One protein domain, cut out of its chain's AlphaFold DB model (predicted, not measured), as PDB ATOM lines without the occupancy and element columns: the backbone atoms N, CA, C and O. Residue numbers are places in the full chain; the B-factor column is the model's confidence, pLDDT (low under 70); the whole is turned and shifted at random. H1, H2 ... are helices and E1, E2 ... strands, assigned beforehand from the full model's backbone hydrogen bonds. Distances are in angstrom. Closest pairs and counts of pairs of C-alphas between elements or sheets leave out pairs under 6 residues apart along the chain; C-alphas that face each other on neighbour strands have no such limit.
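What this domain is: This is residues 285 to 430 of the 850 residues of an uncharacterized protein of Spiroplasma tabanidicola (UniProt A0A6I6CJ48). A long helix, H3, runs through the middle of a group of mostly crossed helices: H1 and H2 pack on one side of it, while H7 and the helical hairpin of H4 and H5 lie on the other. Residues 313 to 319, of which 318 and 319 belong to H3, stick out. The printed part has 146 residues, mostly helix by class, with named elements in the order H1 H2 E1 H3 H4 H5 H6 H7. It is compact, with a radius of gyration of the C-alphas of 15.8 A, and elongated, spanning 48 by 31 by 24 A.

How they stand to each other: Start at H1, residues 285 to 292: it touches H3, residues 318 to 342, about perpendicular at 80 degrees, C-alphas 289 and 333 closest at 6.4 A. H2, residues 294 to 307, touches H3 at a steep 47 degrees, closest at C-alphas 297 and 329, 5.7 A. E1, residues 310 to 312, pairs with no named strand. H4, residues 355 to 379, and H5, residues 383 to 404, form a hairpin at a shallow tilt of 17 degrees, C-alphas 377 and 386 closest at 5.5 A. H6, residues 410 to 414, is close to but not clearly touching H5, C-alphas 399 and 412 being 7.7 A apart. H7, residues 416 to 429, touches H3 at a shallow 27 degrees, opposite ways, closest at C-alphas 331 and 417, 6.9 A. Every O i to N i+4 pair is within hydrogen-bond range in H1, H2, H3, H5 and H6, against 19 of 21 in H4 and 8 of 10 in H7.

Where its parts are: Find C-alpha 285, where H1 begins, at (180.214, 157.754, 151.670). H3 runs 36.3 A from C-alpha 318 at (201.875, 139.941, 155.447), with a kink of 25 degrees near residue 328; H4 spans 36.4 A and H5 31.7 A. H7 ends at C-alpha 429, (190.645, 126.456, 154.131).

The domain as a whole: The farthest C-alphas, Glu 314 and Asp 352, are 49.1 A apart. The printed part has no cut, and its long link is H3 to H4, residues 343 to 354. Look for pLDDT under 70 at residues 315, 351 to 356 and 359.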
ATOM      1  N   LEU A 285     181.022 158.500 150.702       85.69
ATOM      2  CA  LEU A 285     180.214 157.754 151.670       85.69
ATOM      3  C   LEU A 285     181.045 156.748 152.456       85.69
ATOM      4  O   LEU A 285     180.967 156.720 153.677       85.69
ATOM      5  N   ILE A 286     181.836 155.931 151.761       89.75
ATOM      6  CA  ILE A 286     182.619 154.869 152.395       89.75
ATOM      7  C   ILE A 286     183.697 155.458 153.304       89.75
ATOM      8  O   ILE A 286     183.809 155.061 154.459       89.75
ATOM      9  N   ASN A 287     184.432 156.460 152.823       90.25
ATOM     10  CA  ASN A 287     185.414 157.191 153.622       90.25
ATOM     11  C   ASN A 287     184.777 157.888 154.831       90.25
ATOM     12  O   ASN A 287     185.341 157.870 155.920       90.25
ATOM     13  N   ARG A 288     183.580 158.453 154.667       89.88
ATOM     14  CA  ARG A 288     182.793 159.051 155.746       89.88
ATOM     15  C   ARG A 288     182.366 158.004 156.774       89.88
ATOM     16  O   ARG A 288     182.556 158.241 157.959       89.88
ATOM     17  N   ILE A 289     181.880 156.840 156.338       93.56
ATOM     18  CA  ILE A 289     181.560 155.711 157.225       93.56
ATOM     19  C   ILE A 289     182.806 155.282 158.005       93.56
ATOM     20  O   ILE A 289     182.738 155.163 159.222       93.56
ATOM     21  N   LEU A 290     183.950 155.109 157.336       93.75
ATOM     22  CA  LEU A 290     185.216 154.739 157.979       93.75
ATOM     23  C   LEU A 290     185.620 155.728 159.085       93.75
ATOM     24  O   LEU A 290     186.067 155.301 160.147       93.75
ATOM     25  N   LYS A 291     185.413 157.034 158.866       92.50
ATOM     26  CA  LYS A 291     185.659 158.076 159.878       92.50
ATOM     27  C   LYS A 291     184.643 158.042 161.017       92.50
ATOM     28  O   LYS A 291     185.019 158.092 162.183       92.50
ATOM     29  N   GLU A 292     183.356 158.007 160.686       92.62
ATOM     30  CA  GLU A 292     182.255 158.047 161.658       92.62
ATOM     31  C   GLU A 292     182.230 156.796 162.543       92.62
ATOM     32  O   GLU A 292     181.782 156.859 163.686       92.62
ATOM     33  N   LYS A 293     182.732 155.669 162.027       94.44
ATOM     34  CA  LYS A 293     182.748 154.363 162.692       94.44
ATOM     35  C   LYS A 293     184.124 153.943 163.204       94.44
ATOM     36  O   LYS A 293     184.335 152.759 163.444       94.44
ATOM     37  N   GLN A 294     185.042 154.888 163.419       93.81
ATOM     38  CA  GLN A 294     186.388 154.592 163.919       93.81
ATOM     39  C   GLN A 294     186.376 153.717 165.184       93.81
ATOM     40  O   GLN A 294     187.127 152.749 165.255       93.81
ATOM     41  N   GLU A 295     185.534 154.031 166.170       93.38
ATOM     42  CA  GLU A 295     185.485 153.264 167.424       93.38
ATOM     43  C   GLU A 295     184.926 151.850 167.212       93.38
ATOM     44  O   GLU A 295     185.511 150.889 167.697       93.38
ATOM     45  N   GLU A 296     183.885 151.685 166.387       93.75
ATOM     46  CA  GLU A 296     183.376 150.351 166.026       93.75
ATOM     47  C   GLU A 296     184.445 149.521 165.290       93.75
ATOM     48  O   GLU A 296     184.586 148.324 165.542       93.75
ATOM     49  N   ILE A 297     185.239 150.150 164.415       94.81
ATOM     50  CA  ILE A 297     186.376 149.508 163.739       94.81
ATOM     51  C   ILE A 297     187.447 149.105 164.754       94.81
ATOM     52  O   ILE A 297     187.915 147.967 164.716       94.81
ATOM     53  N   LYS A 298     187.822 150.004 165.673       92.88
ATOM     54  CA  LYS A 298     188.800 149.712 166.729       92.88
ATOM     55  C   LYS A 298     188.361 148.533 167.579       92.88
ATOM     56  O   LYS A 298     189.156 147.616 167.786       92.88
ATOM     57  N   ASP A 299     187.112 148.529 168.024       92.75
ATOM     58  CA  ASP A 299     186.552 147.448 168.827       92.75
ATOM     59  C   ASP A 299     186.577 146.132 168.058       92.75
ATOM     60  O   ASP A 299     186.985 145.098 168.595       92.75
ATOM     61  N   LYS A 300     186.186 146.160 166.779       91.88
ATOM     62  CA  LYS A 300     186.091 144.949 165.967       91.88
ATOM     63  C   LYS A 300     187.455 144.345 165.656       91.88
ATOM     64  O   LYS A 300     187.645 143.146 165.853       91.88
ATOM     65  N   VAL A 301     188.416 145.174 165.258       93.56
ATOM     66  CA  VAL A 301     189.802 144.756 165.002       93.56
ATOM     67  C   VAL A 301     190.449 144.238 166.287       93.56
ATOM     68  O   VAL A 301     190.988 143.135 166.293       93.56
ATOM     69  N   SER A 302     190.316 144.963 167.403       92.50
ATOM     70  CA  SER A 302     190.896 144.543 168.688       92.50
ATOM     71  C   SER A 302     190.274 143.242 169.197       92.50
ATOM     72  O   SER A 302     190.985 142.355 169.659       92.50
ATOM     73  N   THR A 303     188.953 143.080 169.076       91.50
ATOM     74  CA  THR A 303     188.261 141.834 169.448       91.50
ATOM     75  C   THR A 303     188.715 140.670 168.574       91.50
ATOM     76  O   THR A 303     188.920 139.566 169.076       91.50
ATOM     77  N   ASN A 304     188.893 140.902 167.269       90.88
ATOM     78  CA  ASN A 304     189.399 139.886 166.357       90.88
ATOM     79  C   ASN A 304     190.815 139.446 166.736       90.88
ATOM     80  O   ASN A 304     191.037 138.246 166.849       90.88
ATOM     81  N   LEU A 305     191.720 140.395 166.992       89.06
ATOM     82  CA  LEU A 305     193.094 140.122 167.411       89.06
ATOM     83  C   LEU A 305     193.149 139.348 168.737       89.06
ATOM     84  O   LEU A 305     193.889 138.377 168.842       89.06
ATOM     85  N   LYS A 306     192.313 139.699 169.724       87.50
ATOM     86  CA  LYS A 306     192.252 138.979 171.010       87.50
ATOM     87  C   LYS A 306     191.702 137.558 170.881       87.50
ATOM     88  O   LYS A 306     192.233 136.632 171.484       87.50
ATOM     89  N   ASN A 307     190.623 137.380 170.118       86.81
ATOM     90  CA  ASN A 307     189.943 136.085 170.008       86.81
ATOM     91  C   ASN A 307     190.622 135.143 169.007       86.81
ATOM     92  O   ASN A 307     190.546 133.926 169.152       86.81
ATOM     93  N   ASN A 308     191.256 135.707 167.982       85.38
ATOM     94  CA  ASN A 308     191.950 135.000 166.918       85.38
ATOM     95  C   ASN A 308     193.343 135.612 166.780       85.38
ATOM     96  O   ASN A 308     193.597 136.387 165.857       85.38
ATOM     97  N   GLN A 309     194.230 135.263 167.706       85.31
ATOM     98  CA  GLN A 309     195.606 135.751 167.707       85.31
ATOM     99  C   GLN A 309     196.313 135.401 166.388       85.31
ATOM    100  O   GLN A 309     195.995 134.406 165.722       85.31
ATOM    101  N   ILE A 310     197.247 136.249 165.978       85.69
ATOM    102  CA  ILE A 310     198.092 136.056 164.803       85.69
ATOM    103  C   ILE A 310     199.404 135.465 165.276       85.69
ATOM    104  O   ILE A 310     200.089 136.060 166.100       85.69
ATOM    105  N   ILE A 311     199.762 134.296 164.758       80.69
ATOM    106  CA  ILE A 311     201.088 133.740 165.007       80.69
ATOM    107  C   ILE A 311     202.059 134.373 164.014       80.69
ATOM    108  O   ILE A 311     201.925 134.152 162.814       80.69
ATOM    109  N   LEU A 312     203.015 135.153 164.513       79.69
ATOM    110  CA  LEU A 312     204.111 135.676 163.705       79.69
ATOM    111  C   LEU A 312     205.261 134.666 163.712       79.69
ATOM    112  O   LEU A 312     205.796 134.324 164.767       79.69
ATOM    113  N   SER A 313     205.619 134.177 162.536       74.75
ATOM    114  CA  SER A 313     206.662 133.188 162.299       74.75
ATOM    115  C   SER A 313     207.352 133.463 160.963       74.75
ATOM    116  O   SER A 313     207.009 134.374 160.210       74.75
ATOM    117  N   GLU A 314     208.308 132.615 160.619       71.50
ATOM    118  CA  GLU A 314     209.077 132.720 159.386       71.50
ATOM    119  C   GLU A 314     208.281 132.421 158.112       71.50
ATOM    120  O   GLU A 314     208.738 132.769 157.027       71.50
ATOM    121  N   SER A 315     207.087 131.834 158.229       68.69
ATOM    122  CA  SER A 315     206.152 131.643 157.111       68.69
ATOM    123  C   SER A 315     204.951 132.575 157.155       68.69
ATOM    124  O   SER A 315     203.980 132.361 156.428       68.69
ATOM    125  N   THR A 316     204.953 133.555 158.054       78.25
ATOM    126  CA  THR A 316     203.880 134.536 158.095       78.25
ATOM    127  C   THR A 316     203.852 135.314 156.787       78.25
ATOM    128  O   THR A 316     204.847 135.901 156.370       78.25
ATOM    129  N   ASP A 317     202.694 135.316 156.128       78.81
ATOM    130  CA  ASP A 317     202.444 136.198 154.996       78.81
ATOM    131  C   ASP A 317     201.791 137.488 155.491       78.81
ATOM    132  O   ASP A 317     200.761 137.469 156.175       78.81
ATOM    133  N   ILE A 318     202.399 138.618 155.130       81.56
ATOM    134  CA  ILE A 318     201.875 139.941 155.447       81.56
ATOM    135  C   ILE A 318     200.534 140.187 154.749       81.56
ATOM    136  O   ILE A 318     199.655 140.807 155.344       81.56
ATOM    137  N   PHE A 319     200.333 139.649 153.541       83.94
ATOM    138  CA  PHE A 319     199.075 139.806 152.811       83.94
ATOM    139  C   PHE A 319     197.913 139.103 153.515       83.94
ATOM    140  O   PHE A 319     196.798 139.625 153.523       83.94
ATOM    141  N   ASP A 320     198.161 137.965 154.166       85.56
ATOM    142  CA  ASP A 320     197.151 137.302 154.991       85.56
ATOM    143  C   ASP A 320     196.764 138.161 156.208       85.56
ATOM    144  O   ASP A 320     195.579 138.367 156.478       85.56
ATOM    145  N   ILE A 321     197.746 138.740 156.910       86.94
ATOM    146  CA  ILE A 321     197.480 139.668 158.022       86.94
ATOM    147  C   ILE A 321     196.668 140.873 157.527       86.94
ATOM    148  O   ILE A 321     195.668 141.238 158.152       86.94
ATOM    149  N   GLU A 322     197.047 141.463 156.389       88.69
ATOM    150  CA  GLU A 322     196.305 142.571 155.782       88.69
ATOM    151  C   GLU A 322     194.862 142.176 155.470       88.69
ATOM    152  O   GLU A 322     193.946 142.917 155.827       88.69
ATOM    153  N   ASN A 323     194.638 141.008 154.862       89.56
ATOM    154  CA  ASN A 323     193.298 140.510 154.554       89.56
ATOM    155  C   ASN A 323     192.476 140.308 155.833       89.56
ATOM    156  O   ASN A 323     191.310 140.709 155.877       89.56
ATOM    157  N   ARG A 324     193.086 139.781 156.905       89.44
ATOM    158  CA  ARG A 324     192.449 139.651 158.227       89.44
ATOM    159  C   ARG A 324     191.962 140.975 158.763       89.44
ATOM    160  O   ARG A 324     190.783 141.089 159.101       89.44
ATOM    161  N   MET A 325     192.823 141.982 158.787       91.62
ATOM    162  CA  MET A 325     192.448 143.308 159.276       91.62
ATOM    163  C   MET A 325     191.422 143.979 158.357       91.62
ATOM    164  O   MET A 325     190.432 144.548 158.827       91.62
ATOM    165  N   ARG A 326     191.599 143.857 157.038       91.69
ATOM    166  CA  ARG A 326     190.727 144.464 156.026       91.69
ATOM    167  C   ARG A 326     189.312 143.898 156.089       91.69
ATOM    168  O   ARG A 326     188.361 144.672 156.046       91.69
ATOM    169  N   ASN A 327     189.163 142.589 156.291       93.19
ATOM    170  CA  ASN A 327     187.867 141.931 156.468       93.19
ATOM    171  C   ASN A 327     187.114 142.452 157.709       93.19
ATOM    172  O   ASN A 327     185.892 142.614 157.666       93.19
ATOM    173  N   GLN A 328     187.825 142.780 158.797       93.31
ATOM    174  CA  GLN A 328     187.206 143.380 159.987       93.31
ATOM    175  C   GLN A 328     186.706 144.799 159.710       93.31
ATOM    176  O   GLN A 328     185.537 145.089 159.969       93.31
ATOM    177  N   VAL A 329     187.545 145.655 159.113       94.06
ATOM    178  CA  VAL A 329     187.162 147.021 158.700       94.06
ATOM    179  C   VAL A 329     185.961 146.979 157.749       94.06
ATOM    180  O   VAL A 329     184.982 147.708 157.916       94.06
ATOM    181  N   PHE A 330     186.005 146.069 156.781       92.56
ATOM    182  CA  PHE A 330     184.938 145.836 155.820       92.56
ATOM    183  C   PHE A 330     183.614 145.453 156.465       92.56
ATOM    184  O   PHE A 330     182.580 145.977 156.056       92.56
ATOM    185  N   SER A 331     183.624 144.580 157.475       94.12
ATOM    186  CA  SER A 331     182.391 144.153 158.143       94.12
ATOM    187  C   SER A 331     181.613 145.329 158.734       94.12
ATOM    188  O   SER A 331     180.390 145.389 158.597       94.12
ATOM    189  N   VAL A 332     182.329 146.304 159.302       94.50
ATOM    190  CA  VAL A 332     181.741 147.522 159.865       94.50
ATOM    191  C   VAL A 332     181.141 148.383 158.759       94.50
ATOM    192  O   VAL A 332     179.980 148.784 158.853       94.50
ATOM    193  N   VAL A 333     181.886 148.614 157.672       93.94
ATOM    194  CA  VAL A 333     181.386 149.393 156.527       93.94
ATOM    195  C   VAL A 333     180.155 148.739 155.910       93.94
ATOM    196  O   VAL A 333     179.160 149.412 155.649       93.94
ATOM    197  N   PHE A 334     180.209 147.432 155.662       94.06
ATOM    198  CA  PHE A 334     179.130 146.703 155.012       94.06
ATOM    199  C   PHE A 334     177.853 146.728 155.847       94.06
ATOM    200  O   PHE A 334     176.778 147.027 155.326       94.06
ATOM    201  N   MET A 335     177.973 146.489 157.153       92.94
ATOM    202  CA  MET A 335     176.837 146.578 158.057       92.94
ATOM    203  C   MET A 335     176.270 148.001 158.100       92.94
ATOM    204  O   MET A 335     175.052 148.175 158.043       92.94
ATOM    205  N   GLU A 336     177.124 149.021 158.168       94.06
ATOM    206  CA  GLU A 336     176.670 150.408 158.190       94.06
ATOM    207  C   GLU A 336     175.954 150.791 156.886       94.06
ATOM    208  O   GLU A 336     174.907 151.431 156.932       94.06
ATOM    209  N   LEU A 337     176.422 150.328 155.723       92.94
ATOM    210  CA  LEU A 337     175.711 150.519 154.451       92.94
ATOM    211  C   LEU A 337     174.299 149.915 154.478       92.94
ATOM    212  O   LEU A 337     173.346 150.569 154.047       92.94
ATOM    213  N   ILE A 338     174.143 148.702 155.021       93.00
ATOM    214  CA  ILE A 338     172.831 148.056 155.178       93.00
ATOM    215  C   ILE A 338     171.950 148.872 156.134       93.00
ATOM    216  O   ILE A 338     170.801 149.175 155.801       93.00
ATOM    217  N   LYS A 339     172.482 149.287 157.293       93.62
ATOM    218  CA  LYS A 339     171.739 150.098 158.274       93.62
ATOM    219  C   LYS A 339     171.261 151.418 157.678       93.62
ATOM    220  O   LYS A 339     170.088 151.750 157.823       93.62
ATOM    221  N   ARG A 340     172.125 152.146 156.964       92.00
ATOM    222  CA  ARG A 340     171.780 153.436 156.340       92.00
ATOM    223  C   ARG A 340     170.761 153.295 155.222       92.00
ATOM    224  O   ARG A 340     169.899 154.158 155.077       92.00
ATOM    225  N   ASN A 341     170.840 152.222 154.438       88.88
ATOM    226  CA  ASN A 341     169.870 151.987 153.376       88.88
ATOM    227  C   ASN A 341     168.465 151.673 153.923       88.88
ATOM    228  O   ASN A 341     167.468 152.100 153.343       88.88
ATOM    229  N   ASN A 342     168.387 150.970 155.056       89.12
ATOM    230  CA  ASN A 342     167.124 150.572 155.686       89.12
ATOM    231  C   ASN A 342     166.686 151.508 156.830       89.12
ATOM    232  O   ASN A 342     165.645 151.273 157.434       89.12
ATOM    233  N   LEU A 343     167.451 152.574 157.113       89.38
ATOM    234  CA  LEU A 343     167.210 153.539 158.198       89.38
ATOM    235  C   LEU A 343     167.038 152.875 159.577       89.38
ATOM    236  O   LEU A 343     166.096 153.170 160.312       89.38
ATOM    237  N   ILE A 344     167.940 151.952 159.908       89.38
ATOM    238  CA  ILE A 344     167.900 151.176 161.156       89.38
ATOM    239  C   ILE A 344     168.760 151.843 162.234       89.38
ATOM    240  O   ILE A 344     169.919 152.187 161.988       89.38
ATOM    241  N   GLY A 345     168.218 151.951 163.449       84.31
ATOM    242  CA  GLY A 345     168.896 152.570 164.590       84.31
ATOM    243  C   GLY A 345     169.198 154.050 164.345       84.31
ATOM    244  O   GLY A 345     168.391 154.763 163.752       84.31
ATOM    245  N   ASP A 346     170.383 154.494 164.760       83.44
ATOM    246  CA  ASP A 346     170.846 155.883 164.598       83.44
ATOM    247  C   ASP A 346     171.584 156.126 163.266       83.44
ATOM    248  O   ASP A 346     172.338 157.089 163.118       83.44
ATOM    249  N   ALA A 347     171.412 155.235 162.284       85.94
ATOM    250  CA  ALA A 347     172.122 155.321 161.016       85.94
ATOM    251  C   ALA A 347     171.695 156.560 160.216       85.94
ATOM    252  O   ALA A 347     170.515 156.776 159.925       85.94
ATOM    253  N   THR A 348     172.673 157.368 159.807       85.44
ATOM    254  CA  THR A 348     172.419 158.543 158.970       85.44
ATOM    255  C   THR A 348     171.949 158.104 157.580       85.44
ATOM    256  O   THR A 348     172.629 157.284 156.958       85.44
ATOM    257  N   PRO A 349     170.843 158.648 157.043       81.50
ATOM    258  CA  PRO A 349     170.377 158.305 155.705       81.50
ATOM    259  C   PRO A 349     171.474 158.476 154.653       81.50
ATOM    260  O   PRO A 349     172.224 159.450 154.689       81.50
ATOM    261  N   ILE A 350     171.526 157.564 153.680       79.00
ATOM    262  CA  ILE A 350     172.396 157.739 152.514       79.00
ATOM    263  C   ILE A 350     171.911 158.962 151.733       79.00
ATOM    264  O   ILE A 350     170.750 159.010 151.302       79.00
ATOM    265  N   GLU A 351     172.795 159.942 151.566       69.19
ATOM    266  CA  GLU A 351     172.528 161.144 150.781       69.19
ATOM    267  C   GLU A 351     172.236 160.778 149.326       69.19
ATOM    268  O   GLU A 351     172.725 159.780 148.798       69.19
ATOM    269  N   ASP A 352     171.395 161.571 148.663       55.75
ATOM    270  CA  ASP A 352     170.892 161.217 147.332       55.75
ATOM    271  C   ASP A 352     172.014 161.086 146.285       55.75
ATOM    272  O   ASP A 352     171.908 160.258 145.379       55.75
ATOM    273  N   GLU A 353     173.109 161.832 146.446       55.53
ATOM    274  CA  GLU A 353     174.315 161.744 145.612       55.53
ATOM    275  C   GLU A 353     175.131 160.457 145.827       55.53
ATOM    276  O   GLU A 353     175.756 159.957 144.893       55.53
ATOM    277  N   ASP A 354     175.042 159.855 147.012       68.25
ATOM    278  CA  ASP A 354     175.814 158.673 147.403       68.25
ATOM    279  C   ASP A 354     175.097 157.346 147.104       68.25
ATOM    280  O   ASP A 354     175.717 156.281 147.094       68.25
ATOM    281  N   LYS A 355     173.786 157.379 146.837       66.38
ATOM    282  CA  LYS A 355     172.951 156.170 146.691       66.38
ATOM    283  C   LYS A 355     173.405 155.215 145.602       66.38
ATOM    284  O   LYS A 355     173.224 154.011 145.747       66.38
ATOM    285  N   ILE A 356     173.953 155.728 144.506       60.59
ATOM    286  CA  ILE A 356     174.395 154.885 143.390       60.59
ATOM    287  C   ILE A 356     175.694 154.170 143.751       60.59
ATOM    288  O   ILE A 356     175.808 152.976 143.485       60.59
ATOM    289  N   GLU A 357     176.638 154.866 144.393       71.12
ATOM    290  CA  GLU A 357     177.864 154.226 144.873       71.12
ATOM    291  C   GLU A 357     177.534 153.209 145.961       71.12
ATOM    292  O   GLU A 357     177.979 152.069 145.874       71.12
ATOM    293  N   ALA A 358     176.678 153.567 146.922       76.62
ATOM    294  CA  ALA A 358     176.185 152.627 147.922       76.62
ATOM    295  C   ALA A 358     175.578 151.382 147.262       76.62
ATOM    296  O   ALA A 358     175.935 150.260 147.620       76.62
ATOM    297  N   ALA A 359     174.725 151.587 146.248       69.56
ATOM    298  CA  ALA A 359     174.055 150.518 145.522       69.56
ATOM    299  C   ALA A 359     174.999 149.642 144.675       69.56
ATOM    300  O   ALA A 359     174.671 148.497 144.352       69.56
ATOM    301  N   ARG A 360     176.162 150.166 144.288       73.38
ATOM    302  CA  ARG A 360     177.216 149.413 143.606       73.38
ATOM    303  C   ARG A 360     178.044 148.627 144.619       73.38
ATOM    304  O   ARG A 360     178.092 147.401 144.547       73.38
ATOM    305  N   VAL A 361     178.616 149.331 145.596       77.19
ATOM    306  CA  VAL A 361     179.540 148.792 146.603       77.19
ATOM    307  C   VAL A 361     178.898 147.648 147.379       77.19
ATOM    308  O   VAL A 361     179.463 146.564 147.451       77.19
ATOM    309  N   TRP A 362     177.675 147.820 147.883       83.06
ATOM    310  CA  TRP A 362     177.023 146.759 148.655       83.06
ATOM    311  C   TRP A 362     176.720 145.490 147.826       83.06
ATOM    312  O   TRP A 362     176.667 144.396 148.375       83.06
ATOM    313  N   SER A 363     176.558 145.603 146.503       75.38
ATOM    314  CA  SER A 363     176.179 144.521 145.593       75.38
ATOM    315  C   SER A 363     177.415 143.700 145.276       75.38
ATOM    316  O   SER A 363     177.374 142.474 145.323       75.38
ATOM    317  N   GLU A 364     178.539 144.388 145.050       79.56
ATOM    318  CA  GLU A 364     179.865 143.779 145.008       79.56
ATOM    319  C   GLU A 364     180.170 143.047 146.320       79.56
ATOM    320  O   GLU A 364     180.582 141.891 146.284       79.56
ATOM    321  N   PHE A 365     179.882 143.664 147.470       87.56
ATOM    322  CA  PHE A 365     180.121 143.074 148.789       87.56
ATOM    323  C   PHE A 365     179.293 141.806 149.028       87.56
ATOM    324  O   PHE A 365     179.846 140.775 149.414       87.56
ATOM    325  N   PHE A 366     177.987 141.832 148.734       89.38
ATOM    326  CA  PHE A 366     177.149 140.629 148.793       89.38
ATOM    327  C   PHE A 366     177.635 139.553 147.819       89.38
ATOM    328  O   PHE A 366     177.726 138.386 148.200       89.38
ATOM    329  N   ALA A 367     177.974 139.922 146.580       84.56
ATOM    330  CA  ALA A 367     178.455 138.973 145.580       84.56
ATOM    331  C   ALA A 367     179.741 138.271 146.036       84.56
ATOM    332  O   ALA A 367     179.811 137.043 145.979       84.56
ATOM    333  N   GLN A 368     180.715 139.026 146.553       87.25
ATOM    334  CA  GLN A 368     181.961 138.481 147.089       87.25
ATOM    335  C   GLN A 368     181.713 137.587 148.304       87.25
ATOM    336  O   GLN A 368     182.230 136.471 148.349       87.25
ATOM    337  N   LEU A 369     180.882 138.025 149.257       91.31
ATOM    338  CA  LEU A 369     180.537 137.238 150.440       91.31
ATOM    339  C   LEU A 369     179.889 135.902 150.053       91.31
ATOM    340  O   LEU A 369     180.324 134.847 150.513       91.31
ATOM    341  N   ILE A 370     178.908 135.922 149.150       92.69
ATOM    342  CA  ILE A 370     178.198 134.730 148.663       92.69
ATOM    343  C   ILE A 370     179.132 133.809 147.868       92.69
ATOM    344  O   ILE A 370     179.139 132.595 148.089       92.69
ATOM    345  N   GLU A 371     179.912 134.349 146.930       90.56
ATOM    346  CA  GLU A 371     180.820 133.566 146.088       90.56
ATOM    347  C   GLU A 371     181.923 132.906 146.919       90.56
ATOM    348  O   GLU A 371     182.145 131.696 146.807       90.56
ATOM    349  N   ASN A 372     182.563 133.664 147.809       90.25
ATOM    350  CA  ASN A 372     183.609 133.146 148.681       90.25
ATOM    351  C   ASN A 372     183.053 132.097 149.646       90.25
ATOM    352  O   ASN A 372     183.659 131.039 149.795       90.25
ATOM    353  N   THR A 373     181.867 132.315 150.224       93.88
ATOM    354  CA  THR A 373     181.215 131.315 151.089       93.88
ATOM    355  C   THR A 373     180.961 130.006 150.336       93.88
ATOM    356  O   THR A 373     181.277 128.930 150.845       93.88
ATOM    357  N   LYS A 374     180.475 130.066 149.085       93.50
ATOM    358  CA  LYS A 374     180.301 128.874 148.229       93.50
ATOM    359  C   LYS A 374     181.615 128.135 147.995       93.50
ATOM    360  O   LYS A 374     181.637 126.906 148.048       93.50
ATOM    361  N   MET A 375     182.700 128.863 147.729       90.06
ATOM    362  CA  MET A 375     184.023 128.257 147.551       90.06
ATOM    363  C   MET A 375     184.478 127.536 148.826       90.06
ATOM    364  O   MET A 375     184.934 126.398 148.741       90.06
ATOM    365  N   ILE A 376     184.287 128.150 149.998       91.06
ATOM    366  CA  ILE A 376     184.687 127.579 151.294       91.06
ATOM    367  C   ILE A 376     183.921 126.284 151.573       91.06
ATOM    368  O   ILE A 376     184.535 125.261 151.873       91.06
ATOM    369  N   ILE A 377     182.594 126.286 151.395       92.81
ATOM    370  CA  ILE A 377     181.725 125.108 151.590       92.81
ATOM    371  C   ILE A 377     182.204 123.894 150.778       92.81
ATOM    372  O   ILE A 377     182.058 122.752 151.221       92.81
ATOM    373  N   ASN A 378     182.757 124.120 149.585       89.25
ATOM    374  CA  ASN A 378     183.217 123.044 148.709       89.25
ATOM    375  C   ASN A 378     184.527 122.393 149.176       89.25
ATOM    376  O   ASN A 378     184.805 121.265 148.770       89.25
ATOM    377  N   ILE A 379     185.317 123.081 150.004       87.62
ATOM    378  CA  ILE A 379     186.643 122.622 150.446       87.62
ATOM    379  C   ILE A 379     186.622 122.151 151.905       87.62
ATOM    380  O   ILE A 379     187.330 121.203 152.255       87.62
ATOM    381  N   VAL A 380     185.778 122.755 152.747       87.31
ATOM    382  CA  VAL A 380     185.602 122.345 154.145       87.31
ATOM    383  C   VAL A 380     185.118 120.892 154.217       87.31
ATOM    384  O   VAL A 380     184.109 120.514 153.618       87.31
ATOM    385  N   LYS A 381     185.862 120.079 154.975       86.44
ATOM    386  CA  LYS A 381     185.578 118.651 155.204       86.44
ATOM    387  C   LYS A 381     184.765 118.381 156.472       86.44
ATOM    388  O   LYS A 381     184.250 117.282 156.619       86.44
ATOM    389  N   ASP A 382     184.695 119.348 157.383       89.25
ATOM    390  CA  ASP A 382     183.915 119.250 158.616       89.25
ATOM    391  C   ASP A 382     182.423 119.456 158.310       89.25
ATOM    392  O   ASP A 382     182.031 120.525 157.841       89.25
ATOM    393  N   ASP A 383     181.600 118.428 158.539       92.31
ATOM    394  CA  ASP A 383     180.177 118.443 158.178       92.31
ATOM    395  C   ASP A 383     179.361 119.468 158.992       92.31
ATOM    396  O   ASP A 383     178.433 120.075 158.452       92.31
ATOM    397  N   GLU A 384     179.704 119.710 160.264       94.31
ATOM    398  CA  GLU A 384     178.994 120.675 161.117       94.31
ATOM    399  C   GLU A 384     179.282 122.112 160.670       94.31
ATOM    400  O   GLU A 384     178.364 122.915 160.479       94.31
ATOM    401  N   LEU A 385     180.558 122.440 160.460       92.56
ATOM    402  CA  LEU A 385     180.981 123.735 159.939       92.56
ATOM    403  C   LEU A 385     180.419 123.964 158.538       92.56
ATOM    404  O   LEU A 385     179.937 125.055 158.237       92.56
ATOM    405  N   LYS A 386     180.427 122.935 157.688       94.62
ATOM    406  CA  LYS A 386     179.850 123.004 156.347       94.62
ATOM    407  C   LYS A 386     178.358 123.325 156.385       94.62
ATOM    408  O   LYS A 386     177.924 124.168 155.602       94.62
ATOM    409  N   GLN A 387     177.590 122.717 157.293       96.38
ATOM    410  CA  GLN A 387     176.173 123.045 157.472       96.38
ATOM    411  C   GLN A 387     175.987 124.491 157.954       96.38
ATOM    412  O   GLN A 387     175.206 125.228 157.362       96.38
ATOM    413  N   LYS A 388     176.760 124.941 158.952       96.69
ATOM    414  CA  LYS A 388     176.715 126.341 159.423       96.69
ATOM    415  C   LYS A 388     177.001 127.338 158.297       96.69
ATOM    416  O   LYS A 388     176.317 128.349 158.188       96.69
ATOM    417  N   LEU A 389     177.970 127.039 157.433       96.44
ATOM    418  CA  LEU A 389     178.295 127.875 156.275       96.44
ATOM    419  C   LEU A 389     177.201 127.843 155.196       96.44
ATOM    420  O   LEU A 389     176.987 128.846 154.522       96.44
ATOM    421  N   GLN A 390     176.487 126.725 155.021       97.06
ATOM    422  CA  GLN A 390     175.309 126.665 154.142       97.06
ATOM    423  C   GLN A 390     174.155 127.521 154.679       97.06
ATOM    424  O   GLN A 390     173.489 128.212 153.902       97.06
ATOM    425  N   ASP A 391     173.954 127.516 155.997       96.62
ATOM    426  CA  ASP A 391     172.973 128.377 156.656       96.62
ATOM    427  C   ASP A 391     173.364 129.856 156.498       96.62
ATOM    428  O   ASP A 391     172.513 130.689 156.189       96.62
ATOM    429  N   ASP A 392     174.655 130.184 156.630       97.19
ATOM    430  CA  ASP A 392     175.188 131.531 156.371       97.19
ATOM    431  C   ASP A 392     174.990 131.963 154.923       97.19
ATOM    432  O   ASP A 392     174.510 133.063 154.670       97.19
ATOM    433  N   LEU A 393     175.288 131.085 153.963       97.31
ATOM    434  CA  LEU A 393     175.096 131.353 152.540       97.31
ATOM    435  C   LEU A 393     173.633 131.675 152.204       97.31
ATOM    436  O   LEU A 393     173.359 132.589 151.419       97.31
ATOM    437  N   THR A 394     172.707 130.909 152.781       96.50
ATOM    438  CA  THR A 394     171.263 131.120 152.608       96.50
ATOM    439  C   THR A 394     170.865 132.467 153.195       96.50
ATOM    440  O   THR A 394     170.279 133.291 152.499       96.50
ATOM    441  N   TYR A 395     171.298 132.735 154.427       95.75
ATOM    442  CA  TYR A 395     171.048 133.995 155.112       95.75
ATOM    443  C   TYR A 395     171.609 135.209 154.345       95.75
ATOM    444  O   TYR A 395     170.904 136.200 154.191       95.75
ATOM    445  N   TYR A 396     172.825 135.143 153.788       95.44
ATOM    446  CA  TYR A 396     173.381 136.240 152.982       95.44
ATOM    447  C   TYR A 396     172.581 136.497 151.706       95.44
ATOM    448  O   TYR A 396     172.415 137.651 151.317       95.44
ATOM    449  N   SER A 397     172.084 135.436 151.066       93.19
ATOM    450  CA  SER A 397     171.268 135.549 149.852       93.19
ATOM    451  C   SER A 397     169.909 136.188 150.163       93.19
ATOM    452  O   SER A 397     169.487 137.113 149.475       93.19
ATOM    453  N   GLU A 398     169.256 135.764 151.247       93.19
ATOM    454  CA  GLU A 398     167.996 136.359 151.712       93.19
ATOM    455  C   GLU A 398     168.179 137.816 152.158       93.19
ATOM    456  O   GLU A 398     167.363 138.681 151.834       93.19
ATOM    457  N   LEU A 399     169.272 138.112 152.869       93.69
ATOM    458  CA  LEU A 399     169.597 139.467 153.299       93.69
ATOM    459  C   LEU A 399     169.854 140.384 152.098       93.69
ATOM    460  O   LEU A 399     169.387 141.520 152.113       93.69
ATOM    461  N   GLN A 400     170.533 139.901 151.051       91.75
ATOM    462  CA  GLN A 400     170.731 140.645 149.803       91.75
ATOM    463  C   GLN A 400     169.389 141.047 149.176       91.75
ATOM    464  O   GLN A 400     169.190 142.220 148.846       91.75
ATOM    465  N   ASP A 401     168.460 140.094 149.056       87.38
ATOM    466  CA  ASP A 401     167.137 140.318 148.466       87.38
ATOM    467  C   ASP A 401     166.288 141.283 149.309       87.38
ATOM    468  O   ASP A 401     165.692 142.223 148.773       87.38
ATOM    469  N   ASN A 402     166.271 141.105 150.634       89.62
ATOM    470  CA  ASN A 402     165.549 141.984 151.559       89.62
ATOM    471  C   ASN A 402     166.114 143.406 151.553       89.62
ATOM    472  O   ASN A 402     165.365 144.384 151.558       89.62
ATOM    473  N   ASN A 403     167.436 143.531 151.504       86.31
ATOM    474  CA  ASN A 403     168.128 144.808 151.471       86.31
ATOM    475  C   ASN A 403     167.879 145.575 150.168       86.31
ATOM    476  O   ASN A 403     167.624 146.776 150.210       86.31
ATOM    477  N   ALA A 404     167.832 144.886 149.022       76.12
ATOM    478  CA  ALA A 404     167.443 145.492 147.747       76.12
ATOM    479  C   ALA A 404     165.997 146.035 147.748       76.12
ATOM    480  O   ALA A 404     165.666 146.914 146.949       76.12
ATOM    481  N   GLN A 405     165.144 145.521 148.641       79.06
ATOM    482  CA  GLN A 405     163.753 145.943 148.834       79.06
ATOM    483  C   GLN A 405     163.563 146.916 150.012       79.06
ATOM    484  O   GLN A 405     162.426 147.277 150.312       79.06
ATOM    485  N   ASN A 406     164.644 147.356 150.665       81.38
ATOM    486  CA  ASN A 406     164.622 148.178 151.882       81.38
ATOM    487  C   ASN A 406     163.769 147.565 153.014       81.38
ATOM    488  O   ASN A 406     163.023 148.270 153.693       81.38
ATOM    489  N   ASN A 407     163.824 146.240 153.165       88.19
ATOM    490  CA  ASN A 407     163.001 145.471 154.102       88.19
ATOM    491  C   ASN A 407     163.840 144.705 155.142       88.19
ATOM    492  O   ASN A 407     163.367 143.732 155.728       88.19
ATOM    493  N   VAL A 408     165.093 145.110 155.359       90.94
ATOM    494  CA  VAL A 408     165.919 144.553 156.440       90.94
ATOM    495  C   VAL A 408     165.442 145.131 157.763       90.94
ATOM    496  O   VAL A 408     165.156 146.325 157.866       90.94
ATOM    497  N   LYS A 409     165.363 144.289 158.787       89.69
ATOM    498  CA  LYS A 409     165.029 144.675 160.157       89.69
ATOM    499  C   LYS A 409     166.271 144.647 161.037       89.69
ATOM    500  O   LYS A 409     167.267 144.004 160.727       89.69
ATOM    501  N   GLU A 410     166.194 145.312 162.183       87.25
ATOM    502  CA  GLU A 410     167.278 145.307 163.173       87.25
ATOM    503  C   GLU A 410     167.640 143.886 163.646       87.25
ATOM    504  O   GLU A 410     168.816 143.552 163.778       87.25
ATOM    505  N   GLU A 411     166.631 143.024 163.805       86.56
ATOM    506  CA  GLU A 411     166.799 141.605 164.143       86.56
ATOM    507  C   GLU A 411     167.644 140.859 163.107       86.56
ATOM    508  O   GLU A 411     168.483 140.039 163.483       86.56
ATOM    509  N   ASP A 412     167.481 141.181 161.820       86.31
ATOM    510  CA  ASP A 412     168.263 140.561 160.756       86.31
ATOM    511  C   ASP A 412     169.740 140.917 160.926       86.31
ATOM    512  O   ASP A 412     170.590 140.047 160.798       86.31
ATOM    513  N   ILE A 413     170.065 142.155 161.305       86.12
ATOM    514  CA  ILE A 413     171.449 142.637 161.444       86.12
ATOM    515  C   ILE A 413     172.148 142.068 162.684       86.12
ATOM    516  O   ILE A 413     173.366 141.896 162.670       86.12
ATOM    517  N   SER A 414     171.394 141.746 163.739       82.06
ATOM    518  CA  SER A 414     171.939 141.349 165.049       82.06
ATOM    519  C   SER A 414     172.969 140.211 164.995       82.06
ATOM    520  O   SER A 414     173.931 140.223 165.759       82.06
ATOM    521  N   ASN A 415     172.821 139.278 164.048       84.31
ATOM    522  CA  ASN A 415     173.705 138.119 163.892       84.31
ATOM    523  C   ASN A 415     174.680 138.233 162.712       84.31
ATOM    524  O   ASN A 415     175.498 137.335 162.510       84.31
ATOM    525  N   LEU A 416     174.601 139.299 161.910       91.06
ATOM    526  CA  LEU A 416     175.379 139.418 160.675       91.06
ATOM    527  C   LEU A 416     176.886 139.362 160.955       91.06
ATOM    528  O   LEU A 416     177.607 138.648 160.264       91.06
ATOM    529  N   TYR A 417     177.344 140.040 162.011       88.94
ATOM    530  CA  TYR A 417     178.755 140.038 162.398       88.94
ATOM    531  C   TYR A 417     179.293 138.644 162.707       88.94
ATOM    532  O   TYR A 417     180.334 138.270 162.182       88.94
ATOM    533  N   GLU A 418     178.593 137.870 163.537       90.69
ATOM    534  CA  GLU A 418     179.052 136.534 163.931       90.69
ATOM    535  C   GLU A 418     179.143 135.598 162.718       90.69
ATOM    536  O   GLU A 418     180.104 134.839 162.567       90.69
ATOM    537  N   ARG A 419     178.158 135.681 161.816       94.94
ATOM    538  CA  ARG A 419     178.138 134.903 160.572       94.94
ATOM    539  C   ARG A 419     179.302 135.289 159.658       94.94
ATOM    540  O   ARG A 419     180.009 134.405 159.159       94.94
ATOM    541  N   MET A 420     179.541 136.591 159.487       94.88
ATOM    542  CA  MET A 420     180.659 137.105 158.692       94.88
ATOM    543  C   MET A 420     182.000 136.685 159.289       94.88
ATOM    544  O   MET A 420     182.824 136.138 158.563       94.88
ATOM    545  N   ASP A 421     182.193 136.824 160.603       92.19
ATOM    546  CA  ASP A 421     183.417 136.407 161.297       92.19
ATOM    547  C   ASP A 421     183.691 134.910 161.109       92.19
ATOM    548  O   ASP A 421     184.810 134.519 160.765       92.19
ATOM    549  N   ARG A 422     182.660 134.063 161.242       93.25
ATOM    550  CA  ARG A 422     182.768 132.623 160.957       93.25
ATOM    551  C   ARG A 422     183.168 132.358 159.507       93.25
ATOM    552  O   ARG A 422     184.019 131.504 159.252       93.25
ATOM    553  N   THR A 423     182.575 133.080 158.561       94.00
ATOM    554  CA  THR A 423     182.866 132.942 157.126       94.00
ATOM    555  C   THR A 423     184.299 133.363 156.809       94.00
ATOM    556  O   THR A 423     185.035 132.609 156.172       94.00
ATOM    557  N   PHE A 424     184.723 134.529 157.298       92.88
ATOM    558  CA  PHE A 424     186.079 135.038 157.123       92.88
ATOM    559  C   PHE A 424     187.093 134.067 157.702       92.88
ATOM    560  O   PHE A 424     188.020 133.659 157.002       92.88
ATOM    561  N   PHE A 425     186.911 133.638 158.952       88.75
ATOM    562  CA  PHE A 425     187.822 132.698 159.602       88.75
ATOM    563  C   PHE A 425     187.913 131.365 158.846       88.75
ATOM    564  O   PHE A 425     188.999 130.821 158.670       88.75
ATOM    565  N   SER A 426     186.791 130.875 158.309       89.81
ATOM    566  CA  SER A 426     186.755 129.638 157.518       89.81
ATOM    567  C   SER A 426     187.447 129.758 156.156       89.81
ATOM    568  O   SER A 426     187.760 128.741 155.539       89.81
ATOM    569  N   SER A 427     187.723 130.967 155.664       88.50
ATOM    570  CA  SER A 427     188.396 131.131 154.370       88.50
ATOM    571  C   SER A 427     189.854 130.663 154.361       88.50
ATOM    572  O   SER A 427     190.352 130.345 153.285       88.50
ATOM    573  N   ARG A 428     190.469 130.455 155.536       82.12
ATOM    574  CA  ARG A 428     191.780 129.795 155.679       82.12
ATOM    575  C   ARG A 428     191.849 128.400 155.046       82.12
ATOM    576  O   ARG A 428     192.928 127.876 154.818       82.12
ATOM    577  N   TYR A 429     190.704 127.767 154.779       77.62
ATOM    578  CA  TYR A 429     190.645 126.456 154.131       77.62
ATOM    579  C   TYR A 429     190.739 126.519 152.596       77.62
ATOM    580  O   TYR A 429     190.789 125.467 151.967       77.62
ATOM    581  N   LEU A 430     190.713 127.704 151.970       73.56
ATOM    582  CA  LEU A 430     190.622 127.833 150.509       73.56
ATOM    583  C   LEU A 430     191.916 127.504 149.752       73.56
ATOM    584  O   LEU A 430     191.842 127.062 148.603       73.56
TER     585      LEU A 430